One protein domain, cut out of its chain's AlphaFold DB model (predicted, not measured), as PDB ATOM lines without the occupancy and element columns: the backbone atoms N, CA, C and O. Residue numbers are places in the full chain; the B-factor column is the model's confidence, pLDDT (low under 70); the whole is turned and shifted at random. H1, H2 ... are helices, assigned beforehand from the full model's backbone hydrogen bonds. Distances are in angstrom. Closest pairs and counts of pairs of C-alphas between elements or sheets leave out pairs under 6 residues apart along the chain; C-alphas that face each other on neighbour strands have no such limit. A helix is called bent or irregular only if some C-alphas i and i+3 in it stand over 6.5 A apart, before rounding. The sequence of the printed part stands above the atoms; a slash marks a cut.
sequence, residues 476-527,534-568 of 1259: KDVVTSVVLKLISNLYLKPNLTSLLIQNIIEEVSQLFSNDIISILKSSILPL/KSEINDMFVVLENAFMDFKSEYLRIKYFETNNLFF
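AT A GLANCE: This is residues 476 to 527 and 534 to 568 of the 1259 residues of the protein "C2H2-type domain-containing protein" of Acyrthosiphon pisum (UniProt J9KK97). The long helix H2, bent yet nearly straight, makes the length of an elongated body, with H3 along its second arm, H1 beside its first and H4 crosswise near residue 502. The 87 printed residues, all helix by class, have named helices H1 to H4 in chain order and no named strand. The whole is only just loose, close to compact: radius of gyration of the C-alphas 14.5 A, spans 46 by 24 by 17 A.

IN THESE COORDINATES: Find C-alpha 498 at (22.343, 54.882, 11.266); there H2 begins, by its hydrogen bonds one helix to residue 524, but bent, with C-alphas 513 and 516 7.2 A apart. Its arms are H2a, residues 498 to 513, 22.0 A, and H2b, 516 to 524, 12.2 A. H1 is 476 to 491, 22.3 A; H3 is 534 to 545, 16.4 A; H4, 554 to 563, 14.1 A, ends at (9.886, 47.204, -2.042).

HOW THE PARTS SIT: H1, H2a and H3 form an up-and-down bundle, each running against the one before. H3 touches H2b, closest C-alphas Glu 545 and Ile 517, 6.4 A. H4 stands about perpendicular to H2a, at 89 degrees. In these helices and arms every O i to N i+4 pair is within hydrogen-bond range.

THE WHOLE: Residues 528 to 533 are cut out, a C-alpha gap of 9.5 A. Residue 514 alone is under pLDDT 70.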
ATOM      1  N   LYS A 476      -1.466  42.327  12.158       89.88
ATOM      2  CA  LYS A 476      -0.085  42.493  11.690       89.88
ATOM      3  C   LYS A 476       0.090  43.784  10.889       89.88
ATOM      4  O   LYS A 476       1.084  44.479  11.096       89.88
ATOM      5  N   ASP A 477      -0.865  44.133  10.032       89.56
ATOM      6  CA  ASP A 477      -0.798  45.352   9.216       89.56
ATOM      7  C   ASP A 477      -0.867  46.608  10.091       89.56
ATOM      8  O   ASP A 477      -0.089  47.546   9.905       89.56
ATOM      9  N   VAL A 478      -1.723  46.589  11.120       91.50
ATOM     10  CA  VAL A 478      -1.821  47.678  12.103       91.50
ATOM     11  C   VAL A 478      -0.489  47.867  12.830       91.50
ATOM     12  O   VAL A 478       0.051  48.974  12.832       91.50
ATOM     13  N   VAL A 479       0.091  46.798  13.386       90.81
ATOM     14  CA  VAL A 479       1.387  46.863  14.086       90.81
ATOM     15  C   VAL A 479       2.499  47.338  13.146       90.81
ATOM     16  O   VAL A 479       3.256  48.242  13.500       90.81
ATOM     17  N   THR A 480       2.551  46.800  11.925       90.56
ATOM     18  CA  THR A 480       3.536  47.193  10.904       90.56
ATOM     19  C   THR A 480       3.432  48.683  10.581       90.56
ATOM     20  O   THR A 480       4.453  49.366  10.524       90.56
ATOM     21  N   SER A 481       2.219  49.230  10.450       89.12
ATOM     22  CA  SER A 481       2.010  50.661  10.184       89.12
ATOM     23  C   SER A 481       2.525  51.565  11.317       89.12
ATOM     24  O   SER A 481       3.136  52.608  11.062       89.12
ATOM     25  N   VAL A 482       2.352  51.148  12.577       91.62
ATOM     26  CA  VAL A 482       2.833  51.885  13.755       91.62
ATOM     27  C   VAL A 482       4.359  51.843  13.831       91.62
ATOM     28  O   VAL A 482       4.997  52.877  14.056       91.62
ATOM     29  N   VAL A 483       4.953  50.671  13.597       92.50
ATOM     30  CA  VAL A 483       6.413  50.488  13.558       92.50
ATOM     31  C   VAL A 483       7.029  51.311  12.429       92.50
ATOM     32  O   VAL A 483       8.010  52.022  12.654       92.50
ATOM     33  N   LEU A 484       6.418  51.309  11.245       91.38
ATOM     34  CA  LEU A 484       6.838  52.156  10.131       91.38
ATOM     35  C   LEU A 484       6.822  53.634  10.501       91.38
ATOM     36  O   LEU A 484       7.818  54.320  10.289       91.38
ATOM     37  N   LYS A 485       5.742  54.122  11.125       91.62
ATOM     38  CA  LYS A 485       5.647  55.518  11.574       91.62
ATOM     39  C   LYS A 485       6.773  55.880  12.546       91.62
ATOM     40  O   LYS A 485       7.349  56.963  12.437       91.62
ATOM     41  N   LEU A 486       7.115  54.986  13.475       92.62
ATOM     42  CA  LEU A 486       8.250  55.173  14.381       92.62
ATOM     43  C   LEU A 486       9.570  55.272  13.605       92.62
ATOM     44  O   LEU A 486      10.310  56.240  13.780       92.62
ATOM     45  N   ILE A 487       9.851  54.304  12.731       91.50
ATOM     46  CA  ILE A 487      11.108  54.237  11.978       91.50
ATOM     47  C   ILE A 487      11.253  55.451  11.057       91.50
ATOM     48  O   ILE A 487      12.293  56.111  11.076       91.50
ATOM     49  N   SER A 488      10.214  55.806  10.302       89.12
ATOM     50  CA  SER A 488      10.212  56.993   9.444       89.12
ATOM     51  C   SER A 488      10.493  58.264  10.251       89.12
ATOM     52  O   SER A 488      11.322  59.076   9.845       89.12
ATOM     53  N   ASN A 489       9.899  58.411  11.440       88.88
ATOM     54  CA  ASN A 489      10.167  59.549  12.324       88.88
ATOM     55  C   ASN A 489      11.620  59.619  12.811       88.88
ATOM     56  O   ASN A 489      12.128  60.725  13.009       88.88
ATOM     57  N   LEU A 490      12.291  58.478  12.996       89.75
ATOM     58  CA  LEU A 490      13.713  58.434  13.339       89.75
ATOM     59  C   LEU A 490      14.579  58.882  12.153       89.75
ATOM     60  O   LEU A 490      15.420  59.763  12.324       89.75
ATOM     61  N   TYR A 491      14.323  58.366  10.946       85.31
ATOM     62  CA  TYR A 491      15.055  58.762   9.733       85.31
ATOM     63  C   TYR A 491      14.833  60.233   9.339       85.31
ATOM     64  O   TYR A 491      15.708  60.848   8.732       85.31
ATOM     65  N   LEU A 492      13.710  60.843   9.736       82.38
ATOM     66  CA  LEU A 492      13.462  62.279   9.553       82.38
ATOM     67  C   LEU A 492      14.347  63.174  10.439       82.38
ATOM     68  O   LEU A 492      14.414  64.384  10.206       82.38
ATOM     69  N   LYS A 493      15.018  62.638  11.469       84.25
ATOM     70  CA  LYS A 493      15.885  63.429  12.354       84.25
ATOM     71  C   LYS A 493      17.315  63.480  11.797       84.25
ATOM     72  O   LYS A 493      18.067  62.525  11.965       84.25
ATOM     73  N   PRO A 494      17.775  64.628  11.262       75.75
ATOM     74  CA  PRO A 494      19.073  64.720  10.587       75.75
ATOM     75  C   PRO A 494      20.287  64.568  11.518       75.75
ATOM     76  O   PRO A 494      21.409  64.491  11.037       75.75
ATOM     77  N   ASN A 495      20.084  64.563  12.839       78.38
ATOM     78  CA  ASN A 495      21.156  64.420  13.826       78.38
ATOM     79  C   ASN A 495      21.323  62.976  14.337       78.38
ATOM     80  O   ASN A 495      22.193  62.742  15.174       78.38
ATOM     81  N   LEU A 496      20.473  62.035  13.906       80.31
ATOM     82  CA  LEU A 496      20.579  60.628  14.292       80.31
ATOM     83  C   LEU A 496      21.407  59.877  13.244       80.31
ATOM     84  O   LEU A 496      21.127  59.955  12.052       80.31
ATOM     85  N   THR A 497      22.434  59.156  13.689       81.44
ATOM     86  CA  THR A 497      23.244  58.293  12.818       81.44
ATOM     87  C   THR A 497      22.555  56.947  12.603       81.44
ATOM     88  O   THR A 497      21.795  56.509  13.468       81.44
ATOM     89  N   SER A 498      22.860  56.243  11.502       78.62
ATOM     90  CA  SER A 498      22.343  54.882  11.266       78.62
ATOM     91  C   SER A 498      22.633  53.938  12.437       78.62
ATOM     92  O   SER A 498      21.764  53.161  12.819       78.62
ATOM     93  N   LEU A 499      23.804  54.074  13.074       82.50
ATOM     94  CA  LEU A 499      24.161  53.322  14.280       82.50
ATOM     95  C   LEU A 499      23.225  53.631  15.455       82.50
ATOM     96  O   LEU A 499      22.765  52.723  16.135       82.50
ATOM     97  N   LEU A 500      22.913  54.907  15.695       85.12
ATOM     98  CA  LEU A 500      22.014  55.284  16.784       85.12
ATOM     99  C   LEU A 500      20.579  54.811  16.515       85.12
ATOM    100  O   LEU A 500      19.911  54.351  17.435       85.12
ATOM    101  N   ILE A 501      20.117  54.886  15.263       88.94
ATOM    102  CA  ILE A 501      18.819  54.329  14.851       88.94
ATOM    103  C   ILE A 501      18.799  52.813  15.076       88.94
ATOM    104  O   ILE A 501      17.819  52.294  15.602       88.94
ATOM    105  N   GLN A 502      19.881  52.115  14.720       91.19
ATOM    106  CA  GLN A 502      20.016  50.678  14.937       91.19
ATOM    107  C   GLN A 502      19.915  50.327  16.426       91.19
ATOM    108  O   GLN A 502      19.084  49.499  16.785       91.19
ATOM    109  N   ASN A 503      20.657  51.027  17.290       90.44
ATOM    110  CA  ASN A 503      20.605  50.815  18.738       90.44
ATOM    111  C   ASN A 503      19.197  51.056  19.305       90.44
ATOM    112  O   ASN A 503      18.713  50.260  20.100       90.44
ATOM    113  N   ILE A 504      18.511  52.121  18.867       92.94
ATOM    114  CA  ILE A 504      17.131  52.405  19.297       92.94
ATOM    115  C   ILE A 504      16.199  51.254  18.905       92.94
ATOM    116  O   ILE A 504      15.377  50.828  19.708       92.94
ATOM    117  N   ILE A 505      16.311  50.745  17.677       92.25
ATOM    118  CA  ILE A 505      15.461  49.647  17.203       92.25
ATOM    119  C   ILE A 505      15.758  48.355  17.967       92.25
ATOM    120  O   ILE A 505      14.824  47.636  18.311       92.25
ATOM    121  N   GLU A 506      17.023  48.071  18.269       90.75
ATOM    122  CA  GLU A 506      17.419  46.906  19.066       90.75
ATOM    123  C   GLU A 506      16.885  46.982  20.500       90.75
ATOM    124  O   GLU A 506      16.242  46.034  20.950       90.75
ATOM    125  N   GLU A 507      17.068  48.114  21.187       90.19
ATOM    126  CA  GLU A 507      16.580  48.314  22.557       90.19
ATOM    127  C   GLU A 507      15.048  48.253  22.634       90.19
ATOM    128  O   GLU A 507      14.490  47.591  23.512       90.19
ATOM    129  N   VAL A 508      14.346  48.888  21.688       91.19
ATOM    130  CA  VAL A 508      12.878  48.838  21.633       91.19
ATOM    131  C   VAL A 508      12.403  47.422  21.300       91.19
ATOM    132  O   VAL A 508      11.488  46.922  21.947       91.19
ATOM    133  N   SER A 509      13.041  46.734  20.351       88.94
ATOM    134  CA  SER A 509      12.709  45.343  20.016       88.94
ATOM    135  C   SER A 509      12.903  44.405  21.214       88.94
ATOM    136  O   SER A 509      12.053  43.552  21.473       88.94
ATOM    137  N   GLN A 510      13.968  44.595  21.999       85.94
ATOM    138  CA  GLN A 510      14.216  43.829  23.221       85.94
ATOM    139  C   GLN A 510      13.138  44.080  24.286       85.94
ATOM    140  O   GLN A 510      12.639  43.120  24.875       85.94
ATOM    141  N   LEU A 511      12.726  45.339  24.475       85.88
ATOM    142  CA  LEU A 511      11.667  45.716  25.417       85.88
ATOM    143  C   LEU A 511      10.329  45.021  25.101       85.88
ATOM    144  O   LEU A 511       9.618  44.588  26.012       85.88
ATOM    145  N   PHE A 512       9.981  44.905  23.815       82.62
ATOM    146  CA  PHE A 512       8.778  44.186  23.386       82.62
ATOM    147  C   PHE A 512       8.946  42.669  23.525       82.62
ATOM    148  O   PHE A 512       8.120  42.033  24.174       82.62
ATOM    149  N   SER A 513      10.006  42.093  22.956       75.62
ATOM    150  CA  SER A 513      10.169  40.634  22.850       75.62
ATOM    151  C   SER A 513      10.464  39.927  24.179       75.62
ATOM    152  O   SER A 513       9.899  38.865  24.430       75.62
ATOM    153  N   ASN A 514      11.306  40.501  25.046       69.31
ATOM    154  CA  ASN A 514      11.827  39.796  26.225       69.31
ATOM    155  C   ASN A 514      11.221  40.245  27.558       69.31
ATOM    156  O   ASN A 514      11.207  39.453  28.499       69.31
ATOM    157  N   ASP A 515      10.685  41.466  27.633       75.31
ATOM    158  CA  ASP A 515      10.216  42.035  28.898       75.31
ATOM    159  C   ASP A 515       8.687  42.133  28.939       75.31
ATOM    160  O   ASP A 515       8.015  41.326  29.580       75.31
ATOM    161  N   ILE A 516       8.103  43.106  28.233       86.31
ATOM    162  CA  ILE A 516       6.693  43.473  28.428       86.31
ATOM    163  C   ILE A 516       5.753  42.398  27.880       86.31
ATOM    164  O   ILE A 516       4.845  41.953  28.586       86.31
ATOM    165  N   ILE A 517       5.950  41.969  26.627       88.06
ATOM    166  CA  ILE A 517       5.013  41.043  25.979       88.06
ATOM    167  C   ILE A 517       5.131  39.642  26.571       88.06
ATOM    168  O   ILE A 517       4.106  39.018  26.817       88.06
ATOM    169  N   SER A 518       6.340  39.181  26.901       84.50
ATOM    170  CA  SER A 518       6.552  37.891  27.572       84.50
ATOM    171  C   SER A 518       5.827  37.811  28.928       84.50
ATOM    172  O   SER A 518       5.128  36.831  29.221       84.50
ATOM    173  N   ILE A 519       5.893  38.876  29.740       86.69
ATOM    174  CA  ILE A 519       5.175  38.957  31.024       86.69
ATOM    175  C   ILE A 519       3.656  38.977  30.807       86.69
ATOM    176  O   ILE A 519       2.922  38.247  31.477       86.69
ATOM    177  N   LEU A 520       3.161  39.773  29.854       88.69
ATOM    178  CA  LEU A 520       1.728  39.837  29.547       88.69
ATOM    179  C   LEU A 520       1.204  38.495  29.028       88.69
ATOM    180  O   LEU A 520       0.185  38.000  29.504       88.69
ATOM    181  N   LYS A 521       1.934  37.872  28.105       88.38
ATOM    182  CA  LYS A 521       1.615  36.577  27.507       88.38
ATOM    183  C   LYS A 521       1.559  35.476  28.562       88.38
ATOM    184  O   LYS A 521       0.576  34.739  28.609       88.38
ATOM    185  N   SER A 522       2.554  35.403  29.450       86.94
ATOM    186  CA  SER A 522       2.580  34.432  30.556       86.94
ATOM    187  C   SER A 522       1.495  34.678  31.609       86.94
ATOM    188  O   SER A 522       1.026  33.719  32.218       86.94
ATOM    189  N   SER A 523       1.044  35.923  31.782       87.94
ATOM    190  CA  SER A 523      -0.043  36.268  32.708       87.94
ATOM    191  C   SER A 523      -1.436  36.003  32.122       87.94
ATOM    192  O   SER A 523      -2.337  35.595  32.847       87.94
ATOM    193  N   ILE A 524      -1.627  36.221  30.817       88.19
ATOM    194  CA  ILE A 524      -2.944  36.206  30.160       88.19
ATOM    195  C   ILE A 524      -3.285  34.828  29.571       88.19
ATOM    196  O   ILE A 524      -4.410  34.359  29.732       88.19
ATOM    197  N   LEU A 525      -2.338  34.126  28.933       86.69
ATOM    198  CA  LEU A 525      -2.608  32.820  28.302       86.69
ATOM    199  C   LEU A 525      -3.154  31.737  29.251       86.69
ATOM    200  O   LEU A 525      -4.000  30.951  28.804       86.69
ATOM    201  N   PRO A 526      -2.711  31.642  30.524       87.00
ATOM    202  CA  PRO A 526      -3.279  30.684  31.474       87.00
ATOM    203  C   PRO A 526      -4.732  31.003  31.853       87.00
ATOM    204  O   PRO A 526      -5.511  30.082  32.102       87.00
ATOM    205  N   LEU A 527      -5.112  32.287  31.849       84.25
ATOM    206  CA  LEU A 527      -6.467  32.748  32.178       84.25
ATOM    207  C   LEU A 527      -7.480  32.429  31.069       84.25
ATOM    208  O   LEU A 527      -8.672  32.341  31.335       84.25
ATOM    209  N   LYS A 534      -8.352  31.898  22.161       84.31
ATOM    210  CA  LYS A 534      -7.002  31.718  22.725       84.31
ATOM    211  C   LYS A 534      -5.914  31.669  21.646       84.31
ATOM    212  O   LYS A 534      -4.819  32.183  21.873       84.31
ATOM    213  N   SER A 535      -6.205  31.053  20.497       83.12
ATOM    214  CA  SER A 535      -5.268  30.993  19.365       83.12
ATOM    215  C   SER A 535      -5.035  32.376  18.764       83.12
ATOM    216  O   SER A 535      -3.892  32.777  18.592       83.12
ATOM    217  N   GLU A 536      -6.107  33.132  18.530       86.00
ATOM    218  CA  GLU A 536      -6.050  34.461  17.918       86.00
ATOM    219  C   GLU A 536      -5.300  35.464  18.808       86.00
ATOM    220  O   GLU A 536      -4.418  36.184  18.346       86.00
ATOM    221  N   ILE A 537      -5.551  35.437  20.121       88.25
ATOM    222  CA  ILE A 537      -4.820  36.261  21.096       88.25
ATOM    223  C   ILE A 537      -3.336  35.863  21.153       88.25
ATOM    224  O   ILE A 537      -2.462  36.725  21.268       88.25
ATOM    225  N   ASN A 538      -3.021  34.566  21.061       88.81
ATOM    226  CA  ASN A 538      -1.632  34.119  20.993       88.81
ATOM    227  C   ASN A 538      -0.935  34.623  19.720       88.81
ATOM    228  O   ASN A 538       0.206  35.073  19.801       88.81
ATOM    229  N   ASP A 539      -1.620  34.605  18.577       88.44
ATOM    230  CA  ASP A 539      -1.095  35.127  17.314       88.44
ATOM    231  C   ASP A 539      -0.837  36.640  17.401       88.44
ATOM    232  O   ASP A 539       0.210  37.113  16.957       88.44
ATOM    233  N   MET A 540      -1.712  37.399  18.071       91.88
ATOM    234  CA  MET A 540      -1.467  38.817  18.370       91.88
ATOM    235  C   MET A 540      -0.202  39.017  19.217       91.88
ATOM    236  O   MET A 540       0.604  39.900  18.920       91.88
ATOM    237  N   PHE A 541       0.026  38.186  20.241       90.88
ATOM    238  CA  PHE A 541       1.267  38.249  21.017       90.88
ATOM    239  C   PHE A 541       2.500  37.912  20.175       90.88
ATOM    240  O   PHE A 541       3.506  38.603  20.297       90.88
ATOM    241  N   VAL A 542       2.426  36.911  19.290       88.69
ATOM    242  CA  VAL A 542       3.528  36.563  18.373       88.69
ATOM    243  C   VAL A 542       3.849  37.722  17.424       88.69
ATOM    244  O   VAL A 542       5.023  38.006  17.181       88.69
ATOM    245  N   VAL A 543       2.830  38.428  16.923       91.19
ATOM    246  CA  VAL A 543       3.013  39.639  16.105       91.19
ATOM    247  C   VAL A 543       3.721  40.740  16.902       91.19
ATOM    248  O   VAL A 543       4.646  41.357  16.380       91.19
ATOM    249  N   LEU A 544       3.335  40.974  18.161       90.19
ATOM    250  CA  LEU A 544       3.958  41.996  19.012       90.19
ATOM    251  C   LEU A 544       5.392  41.636  19.431       90.19
ATOM    252  O   LEU A 544       6.258  42.508  19.424       90.19
ATOM    253  N   GLU A 545       5.668  40.364  19.742       89.06
ATOM    254  CA  GLU A 545       7.023  39.861  20.031       89.06
ATOM    255  C   GLU A 545       7.971  40.079  18.843       89.06
ATOM    256  O   GLU A 545       9.158  40.336  19.031       89.06
ATOM    257  N   ASN A 546       7.441  40.023  17.616       89.38
ATOM    258  CA  ASN A 546       8.204  40.132  16.374       89.38
ATOM    259  C   ASN A 546       7.921  41.428  15.599       89.38
ATOM    260  O   ASN A 546       8.176  41.492  14.395       89.38
ATOM    261  N   ALA A 547       7.445  42.480  16.274       89.94
ATOM    262  CA  ALA A 547       6.994  43.720  15.634       89.94
ATOM    263  C   ALA A 547       8.062  44.383  14.735       89.94
ATOM    264  O   ALA A 547       7.730  45.042  13.752       89.94
ATOM    265  N   PHE A 548       9.350  44.184  15.041       91.44
ATOM    266  CA  PHE A 548      10.484  44.750  14.301       91.44
ATOM    267  C   PHE A 548      11.198  43.749  13.382       91.44
ATOM    268  O   PHE A 548      12.255  44.082  12.848       91.44
ATOM    269  N   MET A 549      10.680  42.531  13.189       88.06
ATOM    270  CA  MET A 549      11.378  41.475  12.438       88.06
ATOM    271  C   MET A 549      11.748  41.920  11.014       88.06
ATOM    272  O   MET A 549      12.906  41.794  10.616       88.06
ATOM    273  N   ASP A 550      10.803  42.549  10.311       87.81
ATOM    274  CA  ASP A 550      10.984  43.070   8.947       87.81
ATOM    275  C   ASP A 550      11.834  44.361   8.896       87.81
ATOM    276  O   ASP A 550      12.151  44.867   7.822       87.81
ATOM    277  N   PHE A 551      12.245  44.890  10.054       91.19
ATOM    278  CA  PHE A 551      12.963  46.162  10.206       91.19
ATOM    279  C   PHE A 551      14.242  46.051  11.050       91.19
ATOM    280  O   PHE A 551      14.853  47.067  11.409       91.19
ATOM    281  N   LYS A 552      14.648  44.822  11.391       88.38
ATOM    282  CA  LYS A 552      15.657  44.548  12.420       88.38
ATOM    283  C   LYS A 552      17.027  45.132  12.085       88.38
ATOM    284  O   LYS A 552      17.720  45.599  12.981       88.38
ATOM    285  N   SER A 553      17.414  45.133  10.813       89.12
ATOM    286  CA  SER A 553      18.676  45.705  10.334       89.12
ATOM    287  C   SER A 553      18.432  46.862   9.370       89.12
ATOM    288  O   SER A 553      17.358  46.979   8.780       89.12
ATOM    289  N   GLU A 554      19.442  47.713   9.179       88.25
ATOM    290  CA  GLU A 554      19.382  48.808   8.201       88.25
ATOM    291  C   GLU A 554      19.067  48.302   6.792       88.25
ATOM    292  O   GLU A 554      18.209  48.873   6.122       88.25
ATOM    293  N   TYR A 555      19.676  47.182   6.393       89.06
ATOM    294  CA  TYR A 555      19.379  46.510   5.131       89.06
ATOM    295  C   TYR A 555      17.888  46.180   4.995       89.06
ATOM    296  O   TYR A 555      17.272  46.544   3.997       89.06
ATOM    297  N   LEU A 556      17.285  45.543   6.007       91.25
ATOM    298  CA  LEU A 556      15.870  45.168   5.961       91.25
ATOM    299  C   LEU A 556      14.958  46.397   5.893       91.25
ATOM    300  O   LEU A 556      14.005  46.399   5.121       91.25
ATOM    301  N   ARG A 557      15.290  47.473   6.619       92.12
ATOM    302  CA  ARG A 557      14.535  48.736   6.563       92.12
ATOM    303  C   ARG A 557      14.582  49.376   5.184       92.12
ATOM    304  O   ARG A 557      13.540  49.740   4.649       92.12
ATOM    305  N   ILE A 558      15.775  49.502   4.605       88.25
ATOM    306  CA  ILE A 558      15.955  50.084   3.270       88.25
ATOM    307  C   ILE A 558      15.247  49.214   2.229       88.25
ATOM    308  O   ILE A 558      14.455  49.735   1.451       88.25
ATOM    309  N   LYS A 559      15.434  47.890   2.282       89.81
ATOM    310  CA  LYS A 559      14.751  46.932   1.407       89.81
ATOM    311  C   LYS A 559      13.234  47.026   1.527       89.81
ATOM    312  O   LYS A 559      12.540  46.981   0.511       89.81
ATOM    313  N   TYR A 560      12.707  47.177   2.742       91.00
ATOM    314  CA  TYR A 560      11.281  47.382   2.960       91.00
ATOM    315  C   TYR A 560      10.813  48.676   2.293       91.00
ATOM    316  O   TYR A 560       9.818  48.663   1.566       91.00
ATOM    317  N   PHE A 561      11.527  49.787   2.494       89.62
ATOM    318  CA  PHE A 561      11.164  51.058   1.879       89.62
ATOM    319  C   PHE A 561      11.242  51.021   0.350       89.62
ATOM    320  O   PHE A 561      10.366  51.579  -0.303       89.62
ATOM    321  N   GLU A 562      12.233  50.341  -0.229       87.44
ATOM    322  CA  GLU A 562      12.349  50.157  -1.680       87.44
ATOM    323  C   GLU A 562      11.203  49.298  -2.229       87.44
ATOM    324  O   GLU A 562      10.517  49.705  -3.163       87.44
ATOM    325  N   THR A 563      10.936  48.145  -1.604       87.94
ATOM    326  CA  THR A 563       9.886  47.204  -2.042       87.94
ATOM    327  C   THR A 563       8.489  47.830  -1.973       87.94
ATOM    328  O   THR A 563       7.623  47.504  -2.780       87.94
ATOM    329  N   ASN A 564       8.277  48.761  -1.038       85.19
ATOM    330  CA  ASN A 564       7.006  49.460  -0.844       85.19
ATOM    331  C   ASN A 564       6.967  50.866  -1.477       85.19
ATOM    332  O   ASN A 564       6.051  51.631  -1.190       85.19
ATOM    333  N   ASN A 565       7.934  51.230  -2.330       81.25
ATOM    334  CA  ASN A 565       8.018  52.544  -2.991       81.25
ATOM    335  C   ASN A 565       8.039  53.760  -2.029       81.25
ATOM    336  O   ASN A 565       7.660  54.866  -2.407       81.25
ATOM    337  N   LEU A 566       8.505  53.576  -0.791       82.62
ATOM    338  CA  LEU A 566       8.656  54.626   0.227       82.62
ATOM    339  C   LEU A 566      10.040  55.294   0.190       82.62
ATOM    340  O   LEU A 566      10.252  56.337   0.810       82.62
ATOM    341  N   PHE A 567      10.990  54.698  -0.527       83.81
ATOM    342  CA  PHE A 567      12.336  55.220  -0.725       83.81
ATOM    343  C   PHE A 567      12.788  54.964  -2.160       83.81
ATOM    344  O   PHE A 567      12.696  53.847  -2.662       83.81
ATOM    345  N   PHE A 568      13.312  55.999  -2.809       77.94
ATOM    346  CA  PHE A 568      13.946  55.888  -4.117       77.94
ATOM    347  C   PHE A 568      15.453  56.098  -3.968       77.94
ATOM    348  O   PHE A 568      15.921  57.177  -3.592       77.94
TER     349      PHE A 568